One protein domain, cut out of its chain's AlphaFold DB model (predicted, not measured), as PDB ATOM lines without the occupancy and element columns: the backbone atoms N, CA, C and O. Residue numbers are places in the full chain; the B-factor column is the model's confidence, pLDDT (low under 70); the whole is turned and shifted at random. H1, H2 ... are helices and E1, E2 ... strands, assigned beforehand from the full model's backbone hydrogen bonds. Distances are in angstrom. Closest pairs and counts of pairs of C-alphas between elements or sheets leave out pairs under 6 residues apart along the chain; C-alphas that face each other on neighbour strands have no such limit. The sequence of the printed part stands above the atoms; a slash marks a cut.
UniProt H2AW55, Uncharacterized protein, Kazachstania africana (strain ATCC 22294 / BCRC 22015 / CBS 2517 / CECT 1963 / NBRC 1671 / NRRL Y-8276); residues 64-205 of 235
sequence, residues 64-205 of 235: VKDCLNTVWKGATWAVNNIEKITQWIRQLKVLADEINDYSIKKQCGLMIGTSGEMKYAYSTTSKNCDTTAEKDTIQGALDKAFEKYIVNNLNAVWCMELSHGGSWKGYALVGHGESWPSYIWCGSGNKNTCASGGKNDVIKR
ATOM      1  N   VAL A  64     193.626 309.151 172.687       81.00
ATOM      2  CA  VAL A  64     192.600 308.671 171.757       81.00
ATOM      3  C   VAL A  64     192.976 309.112 170.341       81.00
ATOM      4  O   VAL A  64     193.237 310.280 170.056       81.00
ATOM      5  N   LYS A  65     193.008 308.145 169.429       83.31
ATOM      6  CA  LYS A  65     193.107 308.354 167.989       83.31
ATOM      7  C   LYS A  65     191.731 308.716 167.443       83.31
ATOM      8  O   LYS A  65     190.800 307.926 167.587       83.31
ATOM      9  N   ASP A  66     191.651 309.858 166.775       76.81
ATOM     10  CA  ASP A  66     190.488 310.312 166.023       76.81
ATOM     11  C   ASP A  66     190.774 310.242 164.516       76.81
ATOM     12  O   ASP A  66     191.690 310.887 164.001       76.81
ATOM     13  N   CYS A  67     190.005 309.435 163.795       83.12
ATOM     14  CA  CYS A  67     190.016 309.391 162.341       83.12
ATOM     15  C   CYS A  67     188.768 310.066 161.777       83.12
ATOM     16  O   CYS A  67     187.647 309.629 162.039       83.12
ATOM     17  N   LEU A  68     188.969 311.074 160.931       81.50
ATOM     18  CA  LEU A  68     187.909 311.941 160.441       81.50
ATOM     19  C   LEU A  68     187.557 311.691 158.983       81.50
ATOM     20  O   LEU A  68     188.403 311.397 158.131       81.50
ATOM     21  N   ASN A  69     186.281 311.920 158.696       79.25
ATOM     22  CA  ASN A  69     185.776 312.133 157.357       79.25
ATOM     23  C   ASN A  69     184.725 313.250 157.358       79.25
ATOM     24  O   ASN A  69     183.847 313.304 158.222       79.25
ATOM     25  N   THR A  70     184.791 314.135 156.367       76.81
ATOM     26  CA  THR A  70     183.716 315.095 156.116       76.81
ATOM     27  C   THR A  70     182.580 314.371 155.405       76.81
ATOM     28  O   THR A  70     182.762 313.925 154.274       76.81
ATOM     29  N   VAL A  71     181.406 314.265 156.031       76.81
ATOM     30  CA  VAL A  71     180.274 313.509 155.458       76.81
ATOM     31  C   VAL A  71     179.233 314.397 154.781       76.81
ATOM     32  O   VAL A  71     178.505 313.933 153.909       76.81
ATOM     33  N   TRP A  72     179.194 315.687 155.121       81.75
ATOM     34  CA  TRP A  72     178.344 316.673 154.452       81.75
ATOM     35  C   TRP A  72     178.991 318.059 154.488       81.75
ATOM     36  O   TRP A  72     179.426 318.503 155.545       81.75
ATOM     37  N   LYS A  73     179.059 318.746 153.340       81.94
ATOM     38  CA  LYS A  73     179.642 320.101 153.206       81.94
ATOM     39  C   LYS A  73     178.601 321.201 152.965       81.94
ATOM     40  O   LYS A  73     178.967 322.360 152.826       81.94
ATOM     41  N   GLY A  74     177.324 320.837 152.865       70.88
ATOM     42  CA  GLY A  74     176.239 321.759 152.536       70.88
ATOM     43  C   GLY A  74     175.546 322.352 153.758       70.88
ATOM     44  O   GLY A  74     174.364 322.661 153.655       70.88
ATOM     45  N   ALA A  75     176.204 322.438 154.924       76.12
ATOM     46  CA  ALA A  75     175.553 323.035 156.082       76.12
ATOM     47  C   ALA A  75     175.464 324.547 155.893       76.12
ATOM     48  O   ALA A  75     176.472 325.235 155.728       76.12
ATOM     49  N   THR A  76     174.250 325.078 155.936       78.69
ATOM     50  CA  THR A  76     174.031 326.518 156.002       78.69
ATOM     51  C   THR A  76     174.009 326.927 157.460       78.69
ATOM     52  O   THR A  76     173.234 326.387 158.243       78.69
ATOM     53  N   TRP A  77     174.873 327.869 157.822       85.19
ATOM     54  CA  TRP A  77     174.924 328.412 159.172       85.19
ATOM     55  C   TRP A  77     175.217 329.906 159.092       85.19
ATOM     56  O   TRP A  77     176.327 330.318 158.736       85.19
ATOM     57  N   ALA A  78     174.188 330.709 159.355       80.75
ATOM     58  CA  ALA A  78     174.155 332.145 159.092       80.75
ATOM     59  C   ALA A  78     174.743 332.996 160.234       80.75
ATOM     60  O   ALA A  78     174.303 334.118 160.462       80.75
ATOM     61  N   VAL A  79     175.748 332.472 160.940       78.81
ATOM     62  CA  VAL A  79     176.487 333.201 161.981       78.81
ATOM     63  C   VAL A  79     177.938 333.443 161.560       78.81
ATOM     64  O   VAL A  79     178.441 332.833 160.608       78.81
ATOM     65  N   ASN A  80     178.630 334.354 162.246       79.12
ATOM     66  CA  ASN A  80     180.042 334.621 161.972       79.12
ATOM     67  C   ASN A  80     180.928 333.437 162.414       79.12
ATOM     68  O   ASN A  80     180.535 332.627 163.249       79.12
ATOM     69  N   ASN A  81     182.144 333.327 161.869       75.19
ATOM     70  CA  ASN A  81     183.019 332.179 162.143       75.19
ATOM     71  C   ASN A  81     183.373 332.001 163.623       75.19
ATOM     72  O   ASN A  81     183.630 330.878 164.041       75.19
ATOM     73  N   ILE A  82     183.377 333.063 164.424       68.56
ATOM     74  CA  ILE A  82     183.806 332.963 165.820       68.56
ATOM     75  C   ILE A  82     182.688 332.404 166.690       68.56
ATOM     76  O   ILE A  82     182.932 331.566 167.559       68.56
ATOM     77  N   GLU A  83     181.448 332.783 166.403       76.25
ATOM     78  CA  GLU A  83     180.291 332.136 167.003       76.25
ATOM     79  C   GLU A  83     180.266 330.641 166.660       76.25
ATOM     80  O   GLU A  83     180.101 329.812 167.556       76.25
ATOM     81  N   LYS A  84     180.568 330.277 165.404       81.75
ATOM     82  CA  LYS A  84     180.692 328.868 164.998       81.75
ATOM     83  C   LYS A  84     181.767 328.136 165.777       81.75
ATOM     84  O   LYS A  84     181.502 327.062 166.307       81.75
ATOM     85  N   ILE A  85     182.970 328.710 165.847       78.81
ATOM     86  CA  ILE A  85     184.087 328.157 166.619       78.81
ATOM     87  C   ILE A  85     183.633 327.937 168.059       78.81
ATOM     88  O   ILE A  85     183.733 326.825 168.554       78.81
ATOM     89  N   THR A  86     183.049 328.950 168.698       76.38
ATOM     90  CA  THR A  86     182.577 328.875 170.087       76.38
ATOM     91  C   THR A  86     181.561 327.754 170.295       76.38
ATOM     92  O   THR A  86     181.671 326.983 171.253       76.38
ATOM     93  N   GLN A  87     180.583 327.632 169.397       85.06
ATOM     94  CA  GLN A  87     179.571 326.583 169.460       85.06
ATOM     95  C   GLN A  87     180.174 325.186 169.246       85.06
ATOM     96  O   GLN A  87     179.871 324.278 170.017       85.06
ATOM     97  N   TRP A  88     181.094 325.017 168.290       85.50
ATOM     98  CA  TRP A  88     181.856 323.775 168.103       85.50
ATOM     99  C   TRP A  88     182.612 323.377 169.370       85.50
ATOM    100  O   TRP A  88     182.477 322.266 169.871       85.50
ATOM    101  N   ILE A  89     183.359 324.314 169.935       80.31
ATOM    102  CA  ILE A  89     184.235 324.105 171.086       80.31
ATOM    103  C   ILE A  89     183.426 323.783 172.358       80.31
ATOM    104  O   ILE A  89     183.902 323.059 173.231       80.31
ATOM    105  N   ARG A  90     182.191 324.294 172.488       83.69
ATOM    106  CA  ARG A  90     181.236 323.891 173.541       83.69
ATOM    107  C   ARG A  90     180.645 322.510 173.259       83.69
ATOM    108  O   ARG A  90     180.592 321.678 174.161       83.69
ATOM    109  N   GLN A  91     180.251 322.253 172.015       90.75
ATOM    110  CA  GLN A  91     179.639 320.993 171.606       90.75
ATOM    111  C   GLN A  91     180.584 319.798 171.774       90.75
ATOM    112  O   GLN A  91     180.138 318.730 172.184       90.75
ATOM    113  N   LEU A  92     181.878 319.950 171.488       87.88
ATOM    114  CA  LEU A  92     182.847 318.860 171.651       87.88
ATOM    115  C   LEU A  92     183.053 318.488 173.123       87.88
ATOM    116  O   LEU A  92     183.163 317.306 173.437       87.88
ATOM    117  N   LYS A  93     183.001 319.470 174.031       86.31
ATOM    118  CA  LYS A  93     182.995 319.215 175.476       86.31
ATOM    119  C   LYS A  93     181.746 318.440 175.904       86.31
ATOM    120  O   LYS A  93     181.875 317.415 176.560       86.31
ATOM    121  N   VAL A  94     180.558 318.888 175.482       89.19
ATOM    122  CA  VAL A  94     179.292 318.176 175.752       89.19
ATOM    123  C   VAL A  94     179.353 316.747 175.217       89.19
ATOM    124  O   VAL A  94     178.989 315.810 175.912       89.19
ATOM    125  N   LEU A  95     179.873 316.552 174.005       92.12
ATOM    126  CA  LEU A  95     180.014 315.221 173.426       92.12
ATOM    127  C   LEU A  95     180.979 314.338 174.233       92.12
ATOM    128  O   LEU A  95     180.688 313.163 174.432       92.12
ATOM    129  N   ALA A  96     182.113 314.871 174.692       91.44
ATOM    130  CA  ALA A  96     183.046 314.119 175.529       91.44
ATOM    131  C   ALA A  96     182.405 313.687 176.858       91.44
ATOM    132  O   ALA A  96     182.586 312.540 177.275       91.44
ATOM    133  N   ASP A  97     181.638 314.586 177.484       89.38
ATOM    134  CA  ASP A  97     180.868 314.310 178.700       89.38
ATOM    135  C   ASP A  97     179.873 313.174 178.455       89.38
ATOM    136  O   ASP A  97     179.889 312.168 179.160       89.38
ATOM    137  N   GLU A  98     179.082 313.284 177.392       91.38
ATOM    138  CA  GLU A  98     178.069 312.298 177.025       91.38
ATOM    139  C   GLU A  98     178.664 310.930 176.675       91.38
ATOM    140  O   GLU A  98     178.141 309.910 177.109       91.38
ATOM    141  N   ILE A  99     179.789 310.872 175.948       91.62
ATOM    142  CA  ILE A  99     180.486 309.605 175.657       91.62
ATOM    143  C   ILE A  99     180.962 308.940 176.953       91.62
ATOM    144  O   ILE A  99     180.848 307.718 177.104       91.62
ATOM    145  N   ASN A 100     181.516 309.722 177.884       91.50
ATOM    146  CA  ASN A 100     181.971 309.200 179.166       91.50
ATOM    147  C   ASN A 100     180.792 308.672 179.997       91.50
ATOM    148  O   ASN A 100     180.863 307.558 180.513       91.50
ATOM    149  N   ASP A 101     179.692 309.417 180.040       90.06
ATOM    150  CA  ASP A 101     178.447 309.019 180.690       90.06
ATOM    151  C   ASP A 101     177.851 307.743 180.077       90.06
ATOM    152  O   ASP A 101     177.474 306.827 180.814       90.06
ATOM    153  N   TYR A 102     177.811 307.645 178.743       87.44
ATOM    154  CA  TYR A 102     177.366 306.455 178.008       87.44
ATOM    155  C   TYR A 102     178.194 305.227 178.389       87.44
ATOM    156  O   TYR A 102     177.647 304.153 178.642       87.44
ATOM    157  N   SER A 103     179.512 305.407 178.497       89.56
ATOM    158  CA  SER A 103     180.444 304.365 178.917       89.56
ATOM    159  C   SER A 103     180.240 303.946 180.374       89.56
ATOM    160  O   SER A 103     180.177 302.753 180.662       89.56
ATOM    161  N   ILE A 104     180.109 304.898 181.306       88.31
ATOM    162  CA  ILE A 104     179.880 304.613 182.736       88.31
ATOM    163  C   ILE A 104     178.569 303.846 182.929       88.31
ATOM    164  O   ILE A 104     178.511 302.892 183.705       88.31
ATOM    165  N   LYS A 105     177.524 304.239 182.195       87.81
ATOM    166  CA  LYS A 105     176.203 303.597 182.231       87.81
ATOM    167  C   LYS A 105     176.144 302.304 181.404       87.81
ATOM    168  O   LYS A 105     175.110 301.644 181.431       87.81
ATOM    169  N   LYS A 106     177.225 301.940 180.695       86.69
ATOM    170  CA  LYS A 106     177.312 300.783 179.781       86.69
ATOM    171  C   LYS A 106     176.177 300.759 178.751       86.69
ATOM    172  O   LYS A 106     175.594 299.715 178.464       86.69
ATOM    173  N   GLN A 107     175.817 301.930 178.231       82.00
ATOM    174  CA  GLN A 107     174.715 302.072 177.288       82.00
ATOM    175  C   GLN A 107     175.176 301.740 175.872       82.00
ATOM    176  O   GLN A 107     176.043 302.393 175.297       82.00
ATOM    177  N   CYS A 108     174.563 300.706 175.307       82.69
ATOM    178  CA  CYS A 108     174.761 300.307 173.925       82.69
ATOM    179  C   CYS A 108     173.710 300.939 173.016       82.69
ATOM    180  O   CYS A 108     172.554 301.085 173.403       82.69
ATOM    181  N   GLY A 109     174.100 301.250 171.781       81.06
ATOM    182  CA  GLY A 109     173.195 301.771 170.759       81.06
ATOM    183  C   GLY A 109     173.607 303.139 170.235       81.06
ATOM    184  O   GLY A 109     174.777 303.522 170.298       81.06
ATOM    185  N   LEU A 110     172.633 303.840 169.655       82.00
ATOM    186  CA  LEU A 110     172.813 305.161 169.070       82.00
ATOM    187  C   LEU A 110     172.329 306.233 170.046       82.00
ATOM    188  O   LEU A 110     171.133 306.354 170.307       82.00
ATOM    189  N   MET A 111     173.258 307.050 170.521       85.75
ATOM    190  CA  MET A 111     172.968 308.306 171.193       85.75
ATOM    191  C   MET A 111     172.728 309.391 170.147       85.75
ATOM    192  O   MET A 111     173.509 309.513 169.206       85.75
ATOM    193  N   ILE A 112     171.692 310.210 170.327       87.31
ATOM    194  CA  ILE A 112     171.469 311.434 169.547       87.31
ATOM    195  C   ILE A 112     171.154 312.552 170.531       87.31
ATOM    196  O   ILE A 112     170.327 312.368 171.421       87.31
ATOM    197  N   GLY A 113     171.780 313.708 170.351       87.00
ATOM    198  CA  GLY A 113     171.529 314.876 171.180       87.00
ATOM    199  C   GLY A 113     171.719 316.182 170.427       87.00
ATOM    200  O   GLY A 113     172.205 316.224 169.292       87.00
ATOM    201  N   THR A 114     171.302 317.261 171.076       88.38
ATOM    202  CA  THR A 114     171.421 318.632 170.582       88.38
ATOM    203  C   THR A 114     171.866 319.537 171.718       88.38
ATOM    204  O   THR A 114     171.358 319.411 172.829       88.38
ATOM    205  N   SER A 115     172.773 320.467 171.439       85.94
ATOM    206  CA  SER A 115     173.190 321.506 172.380       85.94
ATOM    207  C   SER A 115     173.287 322.837 171.641       85.94
ATOM    208  O   SER A 115     174.205 323.059 170.853       85.94
ATOM    209  N   GLY A 116     172.336 323.736 171.902       86.62
ATOM    210  CA  GLY A 116     172.167 324.946 171.096       86.62
ATOM    211  C   GLY A 116     171.763 324.589 169.664       86.62
ATOM    212  O   GLY A 116     170.882 323.758 169.462       86.62
ATOM    213  N   GLU A 117     172.429 325.187 168.677       89.31
ATOM    214  CA  GLU A 117     172.190 324.916 167.250       89.31
ATOM    215  C   GLU A 117     172.963 323.691 166.740       89.31
ATOM    216  O   GLU A 117     172.841 323.293 165.581       89.31
ATOM    217  N   MET A 118     173.780 323.078 167.596       91.25
ATOM    218  CA  MET A 118     174.597 321.929 167.244       91.25
ATOM    219  C   MET A 118     173.866 320.628 167.562       91.25
ATOM    220  O   MET A 118     173.166 320.495 168.567       91.25
ATOM    221  N   LYS A 119     174.065 319.640 166.697       90.44
ATOM    222  CA  LYS A 119     173.566 318.279 166.859       90.44
ATOM    223  C   LYS A 119     174.739 317.315 166.873       90.44
ATOM    224  O   LYS A 119     175.751 317.540 166.203       90.44
ATOM    225  N   TYR A 120     174.586 316.235 167.625       91.19
ATOM    226  CA  TYR A 120     175.538 315.140 167.655       91.19
ATOM    227  C   TYR A 120     174.838 313.785 167.704       91.19
ATOM    228  O   TYR A 120     173.697 313.656 168.148       91.19
ATOM    229  N   ALA A 121     175.542 312.766 167.228       88.81
ATOM    230  CA  ALA A 121     175.158 311.379 167.371       88.81
ATOM    231  C   ALA A 121     176.400 310.541 167.653       88.81
ATOM    232  O   ALA A 121     177.473 310.830 167.127       88.81
ATOM    233  N   TYR A 122     176.262 309.517 168.482       89.19
ATOM    234  CA  TYR A 122     177.369 308.657 168.871       89.19
ATOM    235  C   TYR A 122     176.928 307.203 168.964       89.19
ATOM    236  O   TYR A 122     175.844 306.902 169.452       89.19
ATOM    237  N   SER A 123     177.786 306.295 168.518       86.94
ATOM    238  CA  SER A 123     177.627 304.858 168.738       86.94
ATOM    239  C   SER A 123     178.979 304.221 169.032       86.94
ATOM    240  O   SER A 123     180.025 304.798 168.734       86.94
ATOM    241  N   THR A 124     178.977 303.024 169.612       88.25
ATOM    242  CA  THR A 124     180.206 302.275 169.875       88.25
ATOM    243  C   THR A 124     180.048 300.795 169.562       88.25
ATOM    244  O   THR A 124     178.950 300.251 169.644       88.25
ATOM    245  N   THR A 125     181.151 300.146 169.189       83.38
ATOM    246  CA  THR A 125     181.208 298.700 168.925       83.38
ATOM    247  C   THR A 125     181.949 297.921 170.014       83.38
ATOM    248  O   THR A 125     182.304 296.765 169.781       83.38
ATOM    249  N   SER A 126     182.255 298.520 171.174       80.25
ATOM    250  CA  SER A 126     182.878 297.760 172.266       80.25
ATOM    251  C   SER A 126     181.892 296.755 172.866       80.25
ATOM    252  O   SER A 126     180.683 296.978 172.877       80.25
ATOM    253  N   LYS A 127     182.416 295.633 173.379       78.44
ATOM    254  CA  LYS A 127     181.600 294.524 173.909       78.44
ATOM    255  C   LYS A 127     180.630 294.977 175.009       78.44
ATOM    256  O   LYS A 127     179.491 294.527 175.014       78.44
ATOM    257  N   ASN A 128     181.079 295.854 175.910       82.06
ATOM    258  CA  ASN A 128     180.262 296.358 177.019       82.06
ATOM    259  C   ASN A 128     179.847 297.823 176.819       82.06
ATOM    260  O   ASN A 128     179.405 298.468 177.769       82.06
ATOM    261  N   CYS A 129     180.040 298.360 175.610       82.50
ATOM    262  CA  CYS A 129     179.772 299.758 175.270       82.50
ATOM    263  C   CYS A 129     180.512 300.767 176.164       82.50
ATOM    264  O   CYS A 129     180.160 301.941 176.242       82.50
ATOM    265  N   ASP A 130     181.577 300.293 176.806       83.56
ATOM    266  CA  ASP A 130     182.484 301.045 177.642       83.56
ATOM    267  C   ASP A 130     183.761 301.421 176.883       83.56
ATOM    268  O   ASP A 130     184.136 300.840 175.857       83.56
ATOM    269  N   THR A 131     184.428 302.433 177.417       82.81
ATOM    270  CA  THR A 131     185.764 302.870 177.049       82.81
ATOM    271  C   THR A 131     186.590 303.049 178.316       82.81
ATOM    272  O   THR A 131     186.087 303.488 179.348       82.81
ATOM    273  N   THR A 132     187.878 302.724 178.244       85.25
ATOM    274  CA  THR A 132     188.820 302.959 179.352       85.25
ATOM    275  C   THR A 132     189.523 304.314 179.248       85.25
ATOM    276  O   THR A 132     190.361 304.637 180.095       85.25
ATOM    277  N   ALA A 133     189.204 305.110 178.220       84.06
ATOM    278  CA  ALA A 133     189.697 306.474 178.096       84.06
ATOM    279  C   ALA A 133     189.043 307.378 179.147       84.06
ATOM    280  O   ALA A 133     187.835 307.316 179.383       84.06
ATOM    281  N   GLU A 134     189.843 308.251 179.760       84.69
ATOM    282  CA  GLU A 134     189.308 309.291 180.637       84.69
ATOM    283  C   GLU A 134     188.511 310.317 179.822       84.69
ATOM    284  O   GLU A 134     188.850 310.598 178.670       84.69
ATOM    285  N   LYS A 135     187.505 310.940 180.443       86.94
ATOM    286  CA  LYS A 135     186.718 312.026 179.840       86.94
ATOM    287  C   LYS A 135     187.601 313.099 179.199       86.94
ATOM    288  O   LYS A 135     187.435 313.415 178.026       86.94
ATOM    289  N   ASP A 136     188.601 313.579 179.936       79.81
ATOM    290  CA  ASP A 136     189.532 314.601 179.449       79.81
ATOM    291  C   ASP A 136     190.384 314.095 178.273       79.81
ATOM    292  O   ASP A 136     190.767 314.863 177.403       79.81
ATOM    293  N   THR A 137     190.665 312.791 178.202       83.38
ATOM    294  CA  THR A 137     191.387 312.207 177.059       83.38
ATOM    295  C   THR A 137     190.514 312.205 175.806       83.38
ATOM    296  O   THR A 137     190.983 312.542 174.723       83.38
ATOM    297  N   ILE A 138     189.226 311.877 175.957       87.81
ATOM    298  CA  ILE A 138     188.244 311.944 174.868       87.81
ATOM    299  C   ILE A 138     188.089 313.394 174.403       87.81
ATOM    300  O   ILE A 138     188.163 313.657 173.205       87.81
ATOM    301  N   GLN A 139     187.929 314.334 175.339       86.75
ATOM    302  CA  GLN A 139     187.821 315.754 175.016       86.75
ATOM    303  C   GLN A 139     189.070 316.255 174.280       86.75
ATOM    304  O   GLN A 139     188.935 316.899 173.247       86.75
ATOM    305  N   GLY A 140     190.272 315.923 174.757       77.44
ATOM    306  CA  GLY A 140     191.510 316.360 174.116       77.44
ATOM    307  C   GLY A 140     191.690 315.809 172.703       77.44
ATOM    308  O   GLY A 140     192.157 316.521 171.819       77.44
ATOM    309  N   ALA A 141     191.250 314.577 172.433       86.88
ATOM    310  CA  ALA A 141     191.242 314.048 171.070       86.88
ATOM    311  C   ALA A 141     190.259 314.786 170.146       86.88
ATOM    312  O   ALA A 141     190.616 315.100 169.010       86.88
ATOM    313  N   LEU A 142     189.059 315.104 170.639       89.44
ATOM    314  CA  LEU A 142     188.065 315.885 169.895       89.44
ATOM    315  C   LEU A 142     188.543 317.324 169.636       89.44
ATOM    316  O   LEU A 142     188.406 317.833 168.524       89.44
ATOM    317  N   ASP A 143     189.151 317.963 170.634       83.38
ATOM    318  CA  ASP A 143     189.748 319.295 170.513       83.38
ATOM    319  C   ASP A 143     190.899 319.283 169.486       83.38
ATOM    320  O   ASP A 143     190.964 320.133 168.594       83.38
ATOM    321  N   LYS A 144     191.745 318.244 169.503       81.06
ATOM    322  CA  LYS A 144     192.809 318.065 168.505       81.06
ATOM    323  C   LYS A 144     192.269 317.897 167.087       81.06
ATOM    324  O   LYS A 144     192.823 318.441 166.127       81.06
ATOM    325  N   ALA A 145     191.201 317.120 166.939       84.38
ATOM    326  CA  ALA A 145     190.510 316.945 165.672       84.38
ATOM    327  C   ALA A 145     189.921 318.268 165.165       84.38
ATOM    328  O   ALA A 145     189.993 318.569 163.967       84.38
ATOM    329  N   PHE A 146     189.399 319.083 166.081       85.75
ATOM    330  CA  PHE A 146     188.866 320.392 165.761       85.75
ATOM    331  C   PHE A 146     189.922 321.328 165.179       85.75
ATOM    332  O   PHE A 146     189.750 321.821 164.061       85.75
ATOM    333  N   GLU A 147     191.035 321.504 165.892       81.56
ATOM    334  CA  GLU A 147     192.150 322.360 165.474       81.56
ATOM    335  C   GLU A 147     192.734 321.933 164.127       81.56
ATOM    336  O   GLU A 147     193.066 322.762 163.280       81.56
ATOM    337  N   LYS A 148     192.862 320.623 163.903       77.81
ATOM    338  CA  LYS A 148     193.554 320.104 162.723       77.81
ATOM    339  C   LYS A 148     192.676 320.059 161.474       77.81
ATOM    340  O   LYS A 148     193.197 320.184 160.364       77.81
ATOM    341  N   TYR A 149     191.367 319.853 161.627       82.19
ATOM    342  CA  TYR A 149     190.487 319.530 160.498       82.19
ATOM    343  C   TYR A 149     189.222 320.382 160.435       82.19
ATOM    344  O   TYR A 149     188.883 320.885 159.362       82.19
ATOM    345  N   ILE A 150     188.523 320.546 161.559       85.50
ATOM    346  CA  ILE A 150     187.174 321.127 161.584       85.50
ATOM    347  C   ILE A 150     187.217 322.647 161.452       85.50
ATOM    348  O   ILE A 150     186.376 323.207 160.752       85.50
ATOM    349  N   VAL A 151     188.210 323.314 162.051       81.69
ATOM    350  CA  VAL A 151     188.327 324.785 162.031       81.69
ATOM    351  C   VAL A 151     188.334 325.364 160.611       81.69
ATOM    352  O   VAL A 151     187.806 326.446 160.367       81.69
ATOM    353  N   ASN A 152     188.847 324.601 159.643       81.06
ATOM    354  CA  ASN A 152     188.917 325.005 158.239       81.06
ATOM    355  C   ASN A 152     187.588 324.828 157.484       81.06
ATOM    356  O   ASN A 152     187.446 325.308 156.361       81.06
ATOM    357  N   ASN A 153     186.616 324.117 158.064       86.50
ATOM    358  CA  ASN A 153     185.293 323.915 157.484       86.50
ATOM    359  C   ASN A 153     184.230 323.699 158.577       86.50
ATOM    360  O   ASN A 153     183.706 322.600 158.779       86.50
ATOM    361  N   LEU A 154     183.906 324.792 159.272       86.81
ATOM    362  CA  LEU A 154     182.946 324.839 160.383       86.81
ATOM    363  C   LEU A 154     181.492 324.580 159.949       86.81
ATOM    364  O   LEU A 154     180.654 324.236 160.778       86.81
ATOM    365  N   ASN A 155     181.209 324.735 158.653       89.81
ATOM    366  CA  ASN A 155     179.908 324.509 158.019       89.81
ATOM    367  C   ASN A 155     179.762 323.070 157.488       89.81
ATOM    368  O   ASN A 155     178.994 322.808 156.565       89.81
ATOM    369  N   ALA A 156     180.543 322.127 157.995       89.06
ATOM    370  CA  ALA A 156     180.404 320.731 157.621       89.06
ATOM    371  C   ALA A 156     179.818 319.904 158.760       89.06
ATOM    372  O   ALA A 156     179.878 320.277 159.930       89.06
ATOM    373  N   VAL A 157     179.276 318.745 158.392       88.94
ATOM    374  CA  VAL A 157     179.024 317.662 159.336       88.94
ATOM    375  C   VAL A 157     180.202 316.699 159.263       88.94
ATOM    376  O   VAL A 157     180.591 316.231 158.183       88.94
ATOM    377  N   TRP A 158     180.776 316.423 160.426       90.00
ATOM    378  CA  TRP A 158     181.994 315.647 160.588       90.00
ATOM    379  C   TRP A 158     181.692 314.306 161.239       90.00
ATOM    380  O   TRP A 158     180.989 314.246 162.243       90.00
ATOM    381  N   CYS A 159     182.238 313.238 160.658       88.88
ATOM    382  CA  CYS A 159     182.261 311.905 161.244       88.88
ATOM    383  C   CYS A 159     183.663 311.616 161.782       88.88
ATOM    384  O   CYS A 159     184.636 311.685 161.030       88.88
ATOM    385  N   MET A 160     183.741 311.267 163.058       90.06
ATOM    386  CA  MET A 160     184.945 310.982 163.836       90.06
ATOM    387  C   MET A 160     184.889 309.524 164.301       90.06
ATOM    388  O   MET A 160     183.871 309.080 164.832       90.06
ATOM    389  N   GLU A 161     185.951 308.745 164.087       90.25
ATOM    390  CA  GLU A 161     186.158 307.477 164.802       90.25
ATOM    391  C   GLU A 161     187.202 307.626 165.862       90.25
ATOM    392  O   GLU A 161     188.367 307.870 165.569       90.25
ATOM    393  N   LEU A 162     186.751 307.373 167.075       89.50
ATOM    394  CA  LEU A 162     187.536 307.420 168.275       89.50
ATOM    395  C   LEU A 162     187.975 305.997 168.610       89.50
ATOM    396  O   LEU A 162     187.162 305.074 168.669       89.50
ATOM    397  N   SER A 163     189.269 305.804 168.817       88.19
ATOM    398  CA  SER A 163     189.843 304.530 169.255       88.19
ATOM    399  C   SER A 163     191.086 304.793 170.099       88.19
ATOM    400  O   SER A 163     191.798 305.753 169.848       88.19
ATOM    401  N   HIS A 164     191.393 303.961 171.091       79.62
ATOM    402  CA  HIS A 164     192.633 304.097 171.885       79.62
ATOM    403  C   HIS A 164     193.354 302.759 172.097       79.62
ATOM    404  O   HIS A 164     194.139 302.582 173.025       79.62
ATOM    405  N   GLY A 165     193.114 301.809 171.190       70.44
ATOM    406  CA  GLY A 165     193.507 300.411 171.356       70.44
ATOM    407  C   GLY A 165     192.412 299.582 172.038       70.44
ATOM    408  O   GLY A 165     191.366 300.094 172.433       70.44
ATOM    409  N   GLY A 166     192.623 298.266 172.129       75.69
ATOM    410  CA  GLY A 166     191.601 297.336 172.622       75.69
ATOM    411  C   GLY A 166     190.425 297.153 171.653       75.69
ATOM    412  O   GLY A 166     190.582 297.276 170.439       75.69
ATOM    413  N   SER A 167     189.250 296.814 172.188       80.94
ATOM    414  CA  SER A 167     188.028 296.560 171.407       80.94
ATOM    415  C   SER A 167     187.139 297.793 171.230       80.94
ATOM    416  O   SER A 167     186.136 297.722 170.517       80.94
ATOM    417  N   TRP A 168     187.478 298.920 171.864       85.69
ATOM    418  CA  TRP A 168     186.662 300.121 171.774       85.69
ATOM    419  C   TRP A 168     186.881 300.869 170.465       85.69
ATOM    420  O   TRP A 168     187.991 301.288 170.128       85.69
ATOM    421  N   LYS A 169     185.768 301.066 169.760       88.12
ATOM    422  CA  LYS A 169     185.632 302.042 168.688       88.12
ATOM    423  C   LYS A 169     184.369 302.842 168.935       88.12
ATOM    424  O   LYS A 169     183.298 302.258 169.107       88.12
ATOM    425  N   GLY A 170     184.508 304.155 168.988       89.94
ATOM    426  CA  GLY A 170     183.412 305.108 169.029       89.94
ATOM    427  C   GLY A 170     183.255 305.783 167.672       89.94
ATOM    428  O   GLY A 170     184.248 306.068 167.011       89.94
ATOM    429  N   TYR A 171     182.025 306.056 167.258       90.81
ATOM    430  CA  TYR A 171     181.701 306.757 166.020       90.81
ATOM    431  C   TYR A 171     180.848 307.966 166.362       90.81
ATOM    432  O   TYR A 171     179.698 307.800 166.756       90.81
ATOM    433  N   ALA A 172     181.414 309.162 166.230       91.31
ATOM    434  CA  ALA A 172     180.756 310.419 166.547       91.31
ATOM    435  C   ALA A 172     180.471 311.221 165.276       91.31
ATOM    436  O   ALA A 172     181.353 311.449 164.454       91.31
ATOM    437  N   LEU A 173     179.237 311.680 165.134       91.12
ATOM    438  CA  LEU A 173     178.782 312.558 164.070       91.12
ATOM    439  C   LEU A 173     178.395 313.900 164.687       91.12
ATOM    440  O   LEU A 173     177.572 313.909 165.595       91.12
ATOM    441  N   VAL A 174     178.965 315.014 164.225       93.00
ATOM    442  CA  VAL A 174     178.737 316.345 164.821       93.00
ATOM    443  C   VAL A 174     178.630 317.417 163.740       93.00
ATOM    444  O   VAL A 174     179.361 317.380 162.751       93.00
ATOM    445  N   GLY A 175     177.728 318.382 163.926       91.75
ATOM    446  CA  GLY A 175     177.614 319.574 163.082       91.75
ATOM    447  C   GLY A 175     176.358 320.389 163.393       91.75
ATOM    448  O   GLY A 175     175.583 320.018 164.274       91.75
ATOM    449  N   HIS A 176     176.125 321.465 162.639       91.38
ATOM    450  CA  HIS A 176     174.917 322.292 162.763       91.38
ATOM    451  C   HIS A 176     173.641 321.466 162.520       91.38
ATOM    452  O   HIS A 176     173.543 320.759 161.516       91.38
ATOM    453  N   GLY A 177     172.676 321.529 163.439       82.56
ATOM    454  CA  GLY A 177     171.580 320.567 163.559       82.56
ATOM    455  C   GLY A 177     170.551 320.603 162.434       82.56
ATOM    456  O   GLY A 177     170.094 319.545 162.003       82.56
ATOM    457  N   GLU A 178     170.243 321.787 161.904       77.31
ATOM    458  CA  GLU A 178     169.308 321.943 160.774       77.31
ATOM    459  C   GLU A 178     169.878 321.410 159.454       77.31
ATOM    460  O   GLU A 178     169.162 321.185 158.482       77.31
ATOM    461  N   SER A 179     171.186 321.172 159.428       70.62
ATOM    462  CA  SER A 179     171.932 320.869 158.218       70.62
ATOM    463  C   SER A 179     172.171 319.378 157.996       70.62
ATOM    464  O   SER A 179     172.963 319.033 157.124       70.62
ATOM    465  N   TRP A 180     171.565 318.495 158.797       80.88
ATOM    466  CA  TRP A 180     171.751 317.043 158.707       80.88
ATOM    467  C   TRP A 180     170.767 316.429 157.703       80.88
ATOM    468  O   TRP A 180     169.575 316.346 158.005       80.88
ATOM    469  N   PRO A 181     171.221 315.909 156.547       76.19
ATOM    470  CA  PRO A 181     170.385 315.022 155.750       76.19
ATOM    471  C   PRO A 181     170.050 313.756 156.549       76.19
ATOM    472  O   PRO A 181     170.901 313.227 157.258       76.19
ATOM    473  N   SER A 182     168.843 313.213 156.406       75.94
ATOM    474  CA  SER A 182     168.401 312.026 157.163       75.94
ATOM    475  C   SER A 182     169.190 310.743 156.862       75.94
ATOM    476  O   SER A 182     169.124 309.794 157.636       75.94
ATOM    477  N   TYR A 183     169.933 310.709 155.752       73.75
ATOM    478  CA  TYR A 183     170.702 309.549 155.297       73.75
ATOM    479  C   TYR A 183     172.180 309.566 155.722       73.75
ATOM    480  O   TYR A 183     172.915 308.640 155.375       73.75
ATOM    481  N   ILE A 184     172.660 310.615 156.405       75.81
ATOM    482  CA  ILE A 184     174.071 310.665 156.810       75.81
ATOM    483  C   ILE A 184     174.357 309.622 157.890       75.81
ATOM    484  O   ILE A 184     173.582 309.426 158.823       75.81
ATOM    485  N   TRP A 185     175.504 308.968 157.765       76.12
ATOM    486  CA  TRP A 185     175.926 307.886 158.644       76.12
ATOM    487  C   TRP A 185     177.391 308.074 159.039       76.12
ATOM    488  O   TRP A 185     178.211 308.508 158.226       76.12
ATOM    489  N   CYS A 186     177.729 307.701 160.275       82.25
ATOM    490  CA  CYS A 186     179.104 307.633 160.754       82.25
ATOM    491  C   CYS A 186     179.411 306.225 161.271       82.25
ATOM    492  O   CYS A 186     178.751 305.733 162.179       82.25
ATOM    493  N   GLY A 187     180.415 305.576 160.682       78.44
ATOM    494  CA  GLY A 187     180.820 304.211 161.026       78.44
ATOM    495  C   GLY A 187     182.238 303.902 160.550       78.44
ATOM    496  O   GLY A 187     183.012 304.814 160.253       78.44
ATOM    497  N   SER A 188     182.583 302.618 160.452       71.06
ATOM    498  CA  SER A 188     183.937 302.106 160.169       71.06
ATOM    499  C   SER A 188     184.437 302.277 158.721       71.06
ATOM    500  O   SER A 188     185.337 301.554 158.303       71.06
ATOM    501  N   GLY A 189     183.833 303.165 157.926       65.75
ATOM    502  CA  GLY A 189     184.169 303.365 156.509       65.75
ATOM    503  C   GLY A 189     185.532 304.032 156.273       65.75
ATOM    504  O   GLY A 189     186.236 304.376 157.219       65.75
ATOM    505  N   ASN A 190     185.894 304.249 155.002       56.31
ATOM    506  CA  ASN A 190     187.178 304.841 154.599       56.31
ATOM    507  C   ASN A 190     187.358 306.256 155.179       56.31
ATOM    508  O   ASN A 190     186.571 307.157 154.879       56.31
ATOM    509  N   LYS A 191     188.393 306.444 156.006       64.00
ATOM    510  CA  LYS A 191     188.719 307.724 156.659       64.00
ATOM    511  C   LYS A 191     190.005 308.269 156.086       64.00
ATOM    512  O   LYS A 191     190.997 307.551 155.987       64.00
ATOM    513  N   ASN A 192     189.972 309.539 155.705       63.84
ATOM    514  CA  ASN A 192     191.006 310.126 154.858       63.84
ATOM    515  C   ASN A 192     192.154 310.722 155.685       63.84
ATOM    516  O   ASN A 192     193.258 310.891 155.176       63.84
ATOM    517  N   THR A 193     191.907 311.028 156.962       75.00
ATOM    518  CA  THR A 193     192.848 311.744 157.832       75.00
ATOM    519  C   THR A 193     192.635 311.375 159.295       75.00
ATOM    520  O   THR A 193     191.499 311.375 159.755       75.00
ATOM    521  N   CYS A 194     193.716 311.116 160.038       81.19
ATOM    522  CA  CYS A 194     193.651 310.841 161.477       81.19
ATOM    523  C   CYS A 194     194.595 311.736 162.293       81.19
ATOM    524  O   CYS A 194     195.702 312.080 161.856       81.19
ATOM    525  N   ALA A 195     194.172 312.060 163.507       77.12
ATOM    526  CA  ALA A 195     194.969 312.643 164.574       77.12
ATOM    527  C   ALA A 195     194.949 311.727 165.802       77.12
ATOM    528  O   ALA A 195     194.108 310.842 165.913       77.12
ATOM    529  N   SER A 196     195.877 311.956 166.721       76.81
ATOM    530  CA  SER A 196     195.811 311.414 168.075       76.81
ATOM    531  C   SER A 196     195.944 312.585 169.033       76.81
ATOM    532  O   SER A 196     196.791 313.451 168.801       76.81
ATOM    533  N   GLY A 197     195.097 312.621 170.055       68.25
ATOM    534  CA  GLY A 197     195.158 313.605 171.128       68.25
ATOM    535  C   GLY A 197     194.896 312.938 172.471       68.25
ATOM    536  O   GLY A 197     194.266 311.883 172.536       68.25
ATOM    537  N   GLY A 198     195.405 313.540 173.535       67.12
ATOM    538  CA  GLY A 198     195.277 313.033 174.894       67.12
ATOM    539  C   GLY A 198     194.785 314.097 175.863       67.12
ATOM    540  O   GLY A 198     194.441 315.213 175.482       67.12
ATOM    541  N   LYS A 199     194.799 313.779 177.158       66.94
ATOM    542  CA  LYS A 199     194.360 314.688 178.238       66.94
ATOM    543  C   LYS A 199     195.015 316.080 178.209       66.94
ATOM    544  O   LYS A 199     194.446 317.047 178.708       66.94
ATOM    545  N   ASN A 200     196.216 316.186 177.645       72.38
ATOM    546  CA  ASN A 200     196.960 317.442 177.546       72.38
ATOM    547  C   ASN A 200     196.628 318.262 176.290       72.38
ATOM    548  O   ASN A 200     197.025 319.420 176.226       72.38
ATOM    549  N   ASP A 201     195.905 317.682 175.330       66.88
ATOM    550  CA  ASP A 201     195.380 318.375 174.148       66.88
ATOM    551  C   ASP A 201     193.982 318.957 174.398       66.88
ATOM    552  O   ASP A 201     193.397 319.561 173.505       66.88
ATOM    553  N   VAL A 202     193.435 318.790 175.610       59.59
ATOM    554  CA  VAL A 202     192.240 319.529 176.022       59.59
ATOM    555  C   VAL A 202     192.557 321.009 175.913       59.59
ATOM    556  O   VAL A 202     193.509 321.484 176.539       59.59
ATOM    557  N   ILE A 203     191.729 321.748 175.180       60.03
ATOM    558  CA  ILE A 203     191.782 323.205 175.174       60.03
ATOM    559  C   ILE A 203     191.380 323.645 176.586       60.03
ATOM    560  O   ILE A 203     190.190 323.752 176.908       60.03
ATOM    561  N   LYS A 204     192.386 323.817 177.458       46.34
ATOM    562  CA  LYS A 204     192.229 324.187 178.867       46.34
ATOM    563  C   LYS A 204     191.559 325.552 178.926       46.34
ATOM    564  O   LYS A 204     192.183 326.579 178.688       46.34
ATOM    565  N   ARG A 205     190.262 325.535 179.214       47.75
ATOM    566  CA  ARG A 205     189.439 326.714 179.465       47.75
ATOM    567  C   ARG A 205     189.109 326.708 180.945       47.75
ATOM    568  O   ARG A 205     188.256 325.928 181.371       47.75
TER     569      ARG A 205
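This is residues 64 to 205 of the 235 residues of an uncharacterized protein of Kazachstania africana (strain ATCC 22294 / BCRC 22015 / CBS 2517 / CECT 1963 / NBRC 1671 / NRRL Y-8276) (UniProt H2AW55). A twisted sheet of six antiparallel strands curls round the helix H2 and has a second, longer helix, H1, beside H2 on the same face. The other face has no named helix; the link of residues 177 to 192 crosses it on the way from E5 to E6. The printed part has 142 residues, with two named helices and six named strands in the chain order E1 H1 E2 E3 H2 E4 E5 E6, and the sheet order is E2 E3 E5 E4 E1 E6. The class is mixed, helices and strands, in two layers, with helices on one face of a sheet. The whole is compact and rounded, with a radius of gyration of the C-alphas of 13.8 A and spans of 40 by 34 by 28 A.

Across the sheet, E2 is residues 111 to 115, E3 residues 118 to 124 and E5 residues 169 to 176, 23.7 A long. E4 is residues 157 to 163, E1 residues 64 to 72, 23.8 A long, and E6 residues 193 to 198. C-alpha 64 is at (192.600, 308.671, 171.757) and C-alpha 198 at (195.277, 313.033, 174.894). H1, residues 81 to 104, is 34.6 A long and begins with C-alpha 81 at (183.019, 332.179, 162.143). H2, residues 135 to 150, is 20.4 A long.

E2 and E6 are the edge strands. E2 and E3 form a hairpin, with N 113 and O 120 2.9 A apart, within hydrogen-bond range. E3 and E5 have N 121 and O 173 at 2.8 A. The hairpin E4 and E5 has N 160 and O 172 at 2.8 A. E4 and E1 have N 67 and O 161 at 2.9 A, and E1 and E6 have N 66 and O 195 at 2.8 A. E3, H2 and E4 make a split strand-helix-strand unit, two strands running the same way with E5 between them, and its crossover is left-handed. The sheet curls round H2; the closest C-alphas of H2 and E6, of Ala 141 and Gly 197, are 3.9 A apart. H1 lies over E2, E3 and E5 at a height over the sheet of 8.5 A. It only just runs along the strands, at 29 degrees to E2 on the local plane. With residues 89 to 100 alone H1 touches H2, the closest C-alphas, of Ala 96 and Gln 139, being 5.1 A apart. They run opposite ways at a shallow tilt of 34 degrees, only just short of steep. Every O i to N i+4 pair is within hydrogen-bond range in H2, and 19 of 20 in H1.

The two C-alphas farthest apart, of Asn 80 and Lys 127, are 41.9 A apart. The printed part has no cut. The link from E5 to E6, 16 residues, is long. The mean pLDDT of the printed part is 81.7; residue 82 and residues 189 to 192, 197 to 199 and 201 to 205 are under 70.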